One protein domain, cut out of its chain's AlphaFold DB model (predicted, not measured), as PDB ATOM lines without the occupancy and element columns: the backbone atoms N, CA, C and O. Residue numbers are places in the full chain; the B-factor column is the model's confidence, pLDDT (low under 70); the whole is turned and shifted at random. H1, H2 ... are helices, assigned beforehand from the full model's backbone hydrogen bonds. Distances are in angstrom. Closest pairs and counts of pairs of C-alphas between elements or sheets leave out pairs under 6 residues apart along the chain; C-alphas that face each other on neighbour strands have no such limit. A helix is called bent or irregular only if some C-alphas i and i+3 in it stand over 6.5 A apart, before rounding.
ATOM      1  N   PHE A  30     -20.960  29.388   2.851       88.94
ATOM      2  CA  PHE A  30     -20.320  29.826   4.096       88.94
ATOM      3  C   PHE A  30     -18.977  30.540   3.878       88.94
ATOM      4  O   PHE A  30     -18.624  31.434   4.645       88.94
ATOM      5  N   ALA A  31     -18.252  30.208   2.805       90.06
ATOM      6  CA  ALA A  31     -17.024  30.901   2.416       90.06
ATOM      7  C   ALA A  31     -17.227  32.420   2.237       90.06
ATOM      8  O   ALA A  31     -16.349  33.201   2.596       90.06
ATOM      9  N   VAL A  32     -18.402  32.854   1.764       93.56
ATOM     10  CA  VAL A  32     -18.739  34.279   1.622       93.56
ATOM     11  C   VAL A  32     -18.929  34.932   2.994       93.56
ATOM     12  O   VAL A  32     -18.407  36.020   3.230       93.56
ATOM     13  N   HIS A  33     -19.615  34.261   3.927       92.88
ATOM     14  CA  HIS A  33     -19.750  34.741   5.308       92.88
ATOM     15  C   HIS A  33     -18.388  34.852   6.001       92.88
ATOM     16  O   HIS A  33     -18.112  35.841   6.678       92.88
ATOM     17  N   ARG A  34     -17.518  33.859   5.789       90.94
ATOM     18  CA  ARG A  34     -16.156  33.821   6.327       90.94
ATOM     19  C   ARG A  34     -15.305  34.967   5.780       90.94
ATOM     20  O   ARG A  34     -14.644  35.655   6.552       90.94
ATOM     21  N   MET A  35     -15.374  35.215   4.472       92.06
ATOM     22  CA  MET A  35     -14.709  36.349   3.829       92.06
ATOM     23  C   MET A  35     -15.184  37.684   4.418       92.06
ATOM     24  O   MET A  35     -14.355  38.519   4.768       92.06
ATOM     25  N   LEU A  36     -16.499  37.880   4.564       92.81
ATOM     26  CA  LEU A  36     -17.058  39.095   5.163       92.81
ATOM     27  C   LEU A  36     -16.573  39.281   6.607       92.81
ATOM     28  O   LEU A  36     -16.121  40.365   6.960       92.81
ATOM     29  N   TYR A  37     -16.615  38.220   7.416       91.81
ATOM     30  CA  TYR A  37     -16.152  38.235   8.800       91.81
ATOM     31  C   TYR A  37     -14.679  38.648   8.907       91.81
ATOM     32  O   TYR A  37     -14.366  39.638   9.569       91.81
ATOM     33  N   TYR A  38     -13.771  37.953   8.216       89.25
ATOM     34  CA  TYR A  38     -12.348  38.299   8.271       89.25
ATOM     35  C   TYR A  38     -12.053  39.664   7.644       89.25
ATOM     36  O   TYR A  38     -11.152  40.348   8.113       89.25
ATOM     37  N   GLY A  39     -12.839  40.103   6.656       90.44
ATOM     38  CA  GLY A  39     -12.774  41.463   6.123       90.44
ATOM     39  C   GLY A  39     -13.142  42.528   7.163       90.44
ATOM     40  O   GLY A  39     -12.439  43.525   7.283       90.44
ATOM     41  N   CYS A  40     -14.195  42.310   7.959       89.00
ATOM     42  CA  CYS A  40     -14.597  43.227   9.034       89.00
ATOM     43  C   CYS A  40     -13.548  43.349  10.146       89.00
ATOM     44  O   CYS A  40     -13.427  44.412  10.752       89.00
ATOM     45  N   TYR A  41     -12.806  42.274  10.417       88.31
ATOM     46  CA  TYR A  41     -11.768  42.241  11.450       88.31
ATOM     47  C   TYR A  41     -10.342  42.374  10.893       88.31
ATOM     48  O   TYR A  41      -9.376  42.258  11.651       88.31
ATOM     49  N   ALA A  42     -10.185  42.656   9.596       87.56
ATOM     50  CA  ALA A  42      -8.885  42.888   8.983       87.56
ATOM     51  C   ALA A  42      -8.242  44.142   9.602       87.56
ATOM     52  O   ALA A  42      -8.760  45.248   9.474       87.56
ATOM     53  N   GLY A  43      -7.118  43.966  10.300       85.38
ATOM     54  CA  GLY A  43      -6.447  45.051  11.024       85.38
ATOM     55  C   GLY A  43      -6.975  45.298  12.441       85.38
ATOM     56  O   GLY A  43      -6.611  46.299  13.057       85.38
ATOM     57  N   THR A  53     -13.022  30.133  12.644       85.75
ATOM     58  CA  THR A  53     -13.562  29.032  11.843       85.75
ATOM     59  C   THR A  53     -12.397  28.271  11.217       85.75
ATOM     60  O   THR A  53     -11.658  28.912  10.464       85.75
ATOM     61  N   PRO A  54     -12.251  26.956  11.460       86.75
ATOM     62  CA  PRO A  54     -11.166  26.178  10.873       86.75
ATOM     63  C   PRO A  54     -11.283  26.139   9.351       86.75
ATOM     64  O   PRO A  54     -12.394  26.179   8.789       86.75
ATOM     65  N   ASP A  55     -10.153  26.046   8.663       86.62
ATOM     66  CA  ASP A  55     -10.150  25.576   7.280       86.62
ATOM     67  C   ASP A  55     -10.520  24.071   7.203       86.62
ATOM     68  O   ASP A  55     -10.648  23.404   8.235       86.62
ATOM     69  N   PRO A  56     -10.808  23.525   6.008       88.19
ATOM     70  CA  PRO A  56     -11.192  22.120   5.884       88.19
ATOM     71  C   PRO A  56     -10.136  21.121   6.387       88.19
ATOM     72  O   PRO A  56     -10.514  20.068   6.901       88.19
ATOM     73  N   GLU A  57      -8.842  21.435   6.279       92.31
ATOM     74  CA  GLU A  57      -7.760  20.553   6.732       92.31
ATOM     75  C   GLU A  57      -7.708  20.525   8.263       92.31
ATOM     76  O   GLU A  57      -7.720  19.457   8.878       92.31
ATOM     77  N   GLU A  58      -7.766  21.695   8.900       93.75
ATOM     78  CA  GLU A  58      -7.866  21.828  10.353       93.75
ATOM     79  C   GLU A  58      -9.129  21.148  10.899       93.75
ATOM     80  O   GLU A  58      -9.087  20.481  11.936       93.75
ATOM     81  N   ALA A  59     -10.258  21.277  10.194       93.12
ATOM     82  CA  ALA A  59     -11.519  20.648  10.577       93.12
ATOM     83  C   ALA A  59     -11.419  19.111  10.577       93.12
ATOM     84  O   ALA A  59     -11.899  18.465  11.516       93.12
ATOM     85  N   ALA A  60     -10.749  18.530   9.577       95.25
ATOM     86  CA  ALA A  60     -10.508  17.089   9.496       95.25
ATOM     87  C   ALA A  60      -9.606  16.571  10.634       95.25
ATOM     88  O   ALA A  60      -9.745  15.429  11.070       95.25
ATOM     89  N   LEU A  61      -8.728  17.418  11.181       96.00
ATOM     90  CA  LEU A  61      -7.822  17.064  12.280       96.00
ATOM     91  C   LEU A  61      -8.447  17.161  13.679       96.00
ATOM     92  O   LEU A  61      -7.794  16.796  14.664       96.00
ATOM     93  N   THR A  62      -9.691  17.629  13.800       95.56
ATOM     94  CA  THR A  62     -10.418  17.634  15.078       95.56
ATOM     95  C   THR A  62     -10.644  16.212  15.603       95.56
ATOM     96  O   THR A  62     -10.567  15.239  14.858       95.56
ATOM     97  N   ASN A  63     -10.965  16.062  16.892       96.94
ATOM     98  CA  ASN A  63     -11.262  14.737  17.458       96.94
ATOM     99  C   ASN A  63     -12.408  14.035  16.711       96.94
ATOM    100  O   ASN A  63     -12.304  12.846  16.422       96.94
ATOM    101  N   VAL A  64     -13.465  14.772  16.352       96.00
ATOM    102  CA  VAL A  64     -14.575  14.224  15.556       96.00
ATOM    103  C   VAL A  64     -14.125  13.912  14.132       96.00
ATOM    104  O   VAL A  64     -14.458  12.850  13.614       96.00
ATOM    105  N   GLY A  65     -13.315  14.785  13.527       96.62
ATOM    106  CA  GLY A  65     -12.744  14.549  12.204       96.62
ATOM    107  C   GLY A  65     -11.926  13.255  12.141       96.62
ATOM    108  O   GLY A  65     -12.156  12.423  11.273       96.62
ATOM    109  N   ARG A  66     -11.067  13.005  13.136       97.62
ATOM    110  CA  ARG A  66     -10.285  11.760  13.240       97.62
ATOM    111  C   ARG A  66     -11.139  10.517  13.478       97.62
ATOM    112  O   ARG A  66     -10.803   9.453  12.970       97.62
ATOM    113  N   VAL A  67     -12.226  10.628  14.247       97.00
ATOM    114  CA  VAL A  67     -13.180   9.518  14.424       97.00
ATOM    115  C   VAL A  67     -13.847   9.174  13.096       97.00
ATOM    116  O   VAL A  67     -13.947   7.998  12.754       97.00
ATOM    117  N   LEU A  68     -14.259  10.187  12.332       97.25
ATOM    118  CA  LEU A  68     -14.835   9.996  11.006       97.25
ATOM    119  C   LEU A  68     -13.820   9.433  10.014       97.25
ATOM    120  O   LEU A  68     -14.163   8.517   9.280       97.25
ATOM    121  N   GLU A  69     -12.572   9.886  10.059       97.38
ATOM    122  CA  GLU A  69     -11.506   9.338   9.218       97.38
ATOM    123  C   GLU A  69     -11.276   7.849   9.499       97.38
ATOM    124  O   GLU A  69     -11.174   7.040   8.582       97.38
ATOM    125  N   ALA A  70     -11.238   7.466  10.776       97.69
ATOM    126  CA  ALA A  70     -10.956   6.092  11.172       97.69
ATOM    127  C   ALA A  70     -12.153   5.144  11.000       97.69
ATOM    128  O   ALA A  70     -11.952   3.958  10.752       97.69
ATOM    129  N   ARG A  71     -13.383   5.630  11.209       97.38
ATOM    130  CA  ARG A  71     -14.574   4.774  11.381       97.38
ATOM    131  C   ARG A  71     -15.819   5.270  10.658       97.38
ATOM    132  O   ARG A  71     -16.887   4.687  10.816       97.38
ATOM    133  N   GLY A  72     -15.733   6.330   9.862       97.12
ATOM    134  CA  GLY A  72     -16.893   6.942   9.218       97.12
ATOM    135  C   GLY A  72     -17.678   5.960   8.351       97.12
ATOM    136  O   GLY A  72     -18.902   5.909   8.451       97.12
ATOM    137  N   SER A  73     -16.993   5.102   7.591       97.19
ATOM    138  CA  SER A  73     -17.637   4.049   6.794       97.19
ATOM    139  C   SER A  73     -18.338   2.980   7.638       97.19
ATOM    140  O   SER A  73     -19.303   2.387   7.174       97.19
ATOM    141  N   GLU A  74     -17.888   2.726   8.870       97.31
ATOM    142  CA  GLU A  74     -18.583   1.819   9.799       97.31
ATOM    143  C   GLU A  74     -19.833   2.477  10.391       97.31
ATOM    144  O   GLU A  74     -20.846   1.811  10.585       97.31
ATOM    145  N   ILE A  75     -19.757   3.778  10.688       95.50
ATOM    146  CA  ILE A  75     -20.807   4.512  11.404       95.50
ATOM    147  C   ILE A  75     -21.969   4.871  10.470       95.50
ATOM    148  O   ILE A  75     -23.126   4.670  10.824       95.50
ATOM    149  N   ILE A  76     -21.678   5.402   9.279       96.44
ATOM    150  CA  ILE A  76     -22.702   5.884   8.332       96.44
ATOM    151  C   ILE A  76     -22.686   5.147   6.986       96.44
ATOM    152  O   ILE A  76     -23.357   5.562   6.038       96.44
ATOM    153  N   GLY A  77     -21.951   4.036   6.893       95.75
ATOM    154  CA  GLY A  77     -21.966   3.153   5.729       95.75
ATOM    155  C   GLY A  77     -21.466   3.822   4.449       95.75
ATOM    156  O   GLY A  77     -20.550   4.646   4.456       95.75
ATOM    157  N   GLU A  78     -22.117   3.488   3.335       94.69
ATOM    158  CA  GLU A  78     -21.796   3.999   1.993       94.69
ATOM    159  C   GLU A  78     -21.998   5.518   1.837       94.69
ATOM    160  O   GLU A  78     -21.547   6.102   0.852       94.69
ATOM    161  N   ALA A  79     -22.660   6.182   2.794       92.81
ATOM    162  CA  ALA A  79     -22.789   7.639   2.795       92.81
ATOM    163  C   ALA A  79     -21.476   8.354   3.175       92.81
ATOM    164  O   ALA A  79     -21.335   9.555   2.924       92.81
ATOM    165  N   TYR A  80     -20.515   7.639   3.771       97.69
ATOM    166  CA  TYR A  80     -19.220   8.206   4.132       97.69
ATOM    167  C   TYR A  80     -18.373   8.549   2.897       97.69
ATOM    168  O   TYR A  80     -18.251   7.756   1.964       97.69
ATOM    169  N   LYS A  81     -17.757   9.735   2.913       97.00
ATOM    170  CA  LYS A  81     -16.850  10.238   1.873       97.00
ATOM    171  C   LYS A  81     -15.562  10.774   2.477       97.00
ATOM    172  O   LYS A  81     -14.487  10.297   2.137       97.00
ATOM    173  N   ASP A  82     -15.688  11.760   3.360       97.19
ATOM    174  CA  ASP A  82     -14.582  12.371   4.090       97.19
ATOM    175  C   ASP A  82     -15.105  13.012   5.390       97.19
ATOM    176  O   ASP A  82     -16.316  13.254   5.512       97.19
ATOM    177  N   PRO A  83     -14.233  13.327   6.362       96.19
ATOM    178  CA  PRO A  83     -14.661  13.836   7.663       96.19
ATOM    179  C   PRO A  83     -15.434  15.159   7.619       96.19
ATOM    180  O   PRO A  83     -16.224  15.438   8.522       96.19
ATOM    181  N   VAL A  84     -15.216  15.987   6.595       95.00
ATOM    182  CA  VAL A  84     -15.806  17.326   6.485       95.00
ATOM    183  C   VAL A  84     -17.156  17.257   5.780       95.00
ATOM    184  O   VAL A  84     -18.155  17.753   6.307       95.00
ATOM    185  N   THR A  85     -17.225  16.634   4.602       95.19
ATOM    186  CA  THR A  85     -18.458  16.582   3.803       95.19
ATOM    187  C   THR A  85     -19.493  15.627   4.387       95.19
ATOM    188  O   THR A  85     -20.692  15.889   4.266       95.19
ATOM    189  N   SER A  86     -19.057  14.575   5.083       96.75
ATOM    190  CA  SER A  86     -19.949  13.598   5.716       96.75
ATOM    191  C   SER A  86     -20.409  13.986   7.123       96.75
ATOM    192  O   SER A  86     -21.275  13.310   7.682       96.75
ATOM    193  N   PHE A  87     -19.907  15.087   7.702       95.12
ATOM    194  CA  PHE A  87     -20.245  15.488   9.075       95.12
ATOM    195  C   PHE A  87     -21.752  15.652   9.298       95.12
ATOM    196  O   PHE A  87     -22.263  15.293  10.355       95.12
ATOM    197  N   ARG A  88     -22.494  16.176   8.312       94.69
ATOM    198  CA  ARG A  88     -23.950  16.353   8.433       94.69
ATOM    199  C   ARG A  88     -24.667  15.018   8.634       94.69
ATOM    200  O   ARG A  88     -25.567  14.931   9.466       94.69
ATOM    201  N   ASP A  89     -24.282  14.010   7.863       96.81
ATOM    202  CA  ASP A  89     -24.929  12.703   7.895       96.81
ATOM    203  C   ASP A  89     -24.523  11.952   9.175       96.81
ATOM    204  O   ASP A  89     -25.380  11.365   9.834       96.81
ATOM    205  N   PHE A  90     -23.270  12.102   9.623       96.44
ATOM    206  CA  PHE A  90     -22.829  11.664  10.953       96.44
ATOM    207  C   PHE A  90     -23.593  12.342  12.096       96.44
ATOM    208  O   PHE A  90     -24.060  11.670  13.009       96.44
ATOM    209  N   HIS A  91     -23.763  13.664  12.052       96.00
ATOM    210  CA  HIS A  91     -24.505  14.405  13.072       96.00
ATOM    211  C   HIS A  91     -25.971  13.961  13.132       96.00
ATOM    212  O   HIS A  91     -26.538  13.833  14.214       96.00
ATOM    213  N   LYS A  92     -26.591  13.690  11.975       96.50
ATOM    214  CA  LYS A  92     -27.928  13.098  11.923       96.50
ATOM    215  C   LYS A  92     -27.939  11.718  12.590       96.50
ATOM    216  O   LYS A  92     -28.734  11.517  13.501       96.50
ATOM    217  N   PHE A  93     -27.028  10.828  12.195       95.69
ATOM    218  CA  PHE A  93     -26.896   9.495  12.784       95.69
ATOM    219  C   PHE A  93     -26.716   9.554  14.309       95.69
ATOM    220  O   PHE A  93     -27.430   8.868  15.029       95.69
ATOM    221  N   SER A  94     -25.828  10.412  14.814       94.94
ATOM    222  CA  SER A  94     -25.557  10.546  16.252       94.94
ATOM    223  C   SER A  94     -26.755  11.076  17.047       94.94
ATOM    224  O   SER A  94     -26.902  10.725  18.211       94.94
ATOM    225  N   ASN A  95     -27.614  11.906  16.446       96.56
ATOM    226  CA  ASN A  95     -28.856  12.338  17.096       96.56
ATOM    227  C   ASN A  95     -29.920  11.232  17.113       96.56
ATOM    228  O   ASN A  95     -30.773  11.219  17.996       96.56
ATOM    229  N   GLU A  96     -29.895  10.337  16.124       96.44
ATOM    230  CA  GLU A  96     -30.815   9.201  16.017       96.44
ATOM    231  C   GLU A  96     -30.364   7.996  16.871       96.44
ATOM    232  O   GLU A  96     -31.212   7.179  17.219       96.44
ATOM    233  N   ASN A  97     -29.076   7.920  17.246       94.44
ATOM    234  CA  ASN A  97     -28.453   6.827  18.014       94.44
ATOM    235  C   ASN A  97     -27.558   7.404  19.147       94.44
ATOM    236  O   ASN A  97     -26.342   7.515  18.966       94.44
ATOM    237  N   PRO A  98     -28.139   7.895  20.262       91.56
ATOM    238  CA  PRO A  98     -27.405   8.566  21.347       91.56
ATOM    239  C   PRO A  98     -26.650   7.643  22.327       91.56
ATOM    240  O   PRO A  98     -25.955   8.157  23.209       91.56
ATOM    241  N   GLU A  99     -26.836   6.327  22.241       76.50
ATOM    242  CA  GLU A  99     -26.224   5.289  23.093       76.50
ATOM    243  C   GLU A  99     -24.749   4.972  22.794       76.50
ATOM    244  O   GLU A  99     -24.048   4.595  23.765       76.50
TER     245      GLU A  99
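This is residues 30 to 43 and 53 to 99 of the 99 residues of an uncharacterized protein of Aegilops tauschii subsp. strangulata (UniProt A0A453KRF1). A kinked helix, H3, and a helix set crosswise to it, H4, form a small head at one end of the model, and the short helix H2 meets H3 at a corner. H1 is a separate helix at the other end, beyond a cut in the chain, and its later residues, 35 to 40, stick out together with residues 41 to 43 and add to the length. The printed part has 61 residues with four named helices, H1, H2, H3 and H4 in that order along the chain, and no named strand; the class is all helix, and 43 of the 61 residues are in the helices. The whole is loose, with a radius of gyration of the C-alphas of 14.5 A, and the C-alphas span 45 by 20 by 20 A along their three main axes.

The first helix of the printed part, H1, residues 30 to 40, touches no helix. It is apart from H2, residues 56 to 60, which follows it across the cut. H2 and H3, residues 63 to 79, only just touch, with 3 pairs of C-alphas within 8 A, and they touch only at the corner by their link. Their closest C-alphas are those of Ala 59 and Gly 65, 6.4 A apart, and H3 touches H2 with residues 65 to 69 alone. H3 has a kink of 73 degrees near residue 73, and it is irregular: C-alphas 75 and 78 are 9.5 A apart, where about 5 A is found in a regular helix, and its line is a rough one. H3 and H4, residues 87 to 96, touch, with 8 pairs of C-alphas within 8 A. Their closest C-alphas are those of Ile 76 and Phe 90, 6.3 A apart. The lines of H3 and H4 stand at 77 degrees, about perpendicular, and their centres are 10.7 A apart. H1 is apart from H3 and from H4, and H2 is apart from H4. In H1, H2 and H4 every O i to N i+4 pair is within hydrogen-bond range, while in H3 it is 9 of 13.

H1 runs from Phe 30 to Cys 40, 15.4 A from first to last C-alpha, and begins at C-alpha 30 at (-20.320, 29.826, 4.096). H2 runs from Pro 56 to Ala 60, 6.2 A from first to last C-alpha. H3, the longest helix with 17 residues, runs from Asn 63 at (-11.262, 14.737, 17.458) to Ala 79, 20.0 A from first to last C-alpha. H4 runs from Phe 87 to Glu 96, 14.1 A from first to last C-alpha, and its last C-alpha stands at (-30.815, 9.201, 16.017).

The two C-alphas farthest apart are those of Gly 43 and Glu 99, 46.0 A, and the outline is a rod. Residues 35 to 43, of which 35 to 40 belong to H1, stand free. Without them the body has 52 residues, spans 34 by 20 by 20 A and has a radius of gyration of 11.6 A. Residues 44 to 52 of the chain are cut out and not printed, and C-alphas 43 and 53 are 17.5 A apart across the cut. The link from H1 to H2 runs across this cut, with 15 residues between the two helices in the chain. Of the links that are printed whole, H2 to H3 is tight, with 2 residues, and H3 to H4 is short, with 7. Glu 99 is the chain's last residue. The mean pLDDT of the printed part is 93.7, and no printed residue is under 70.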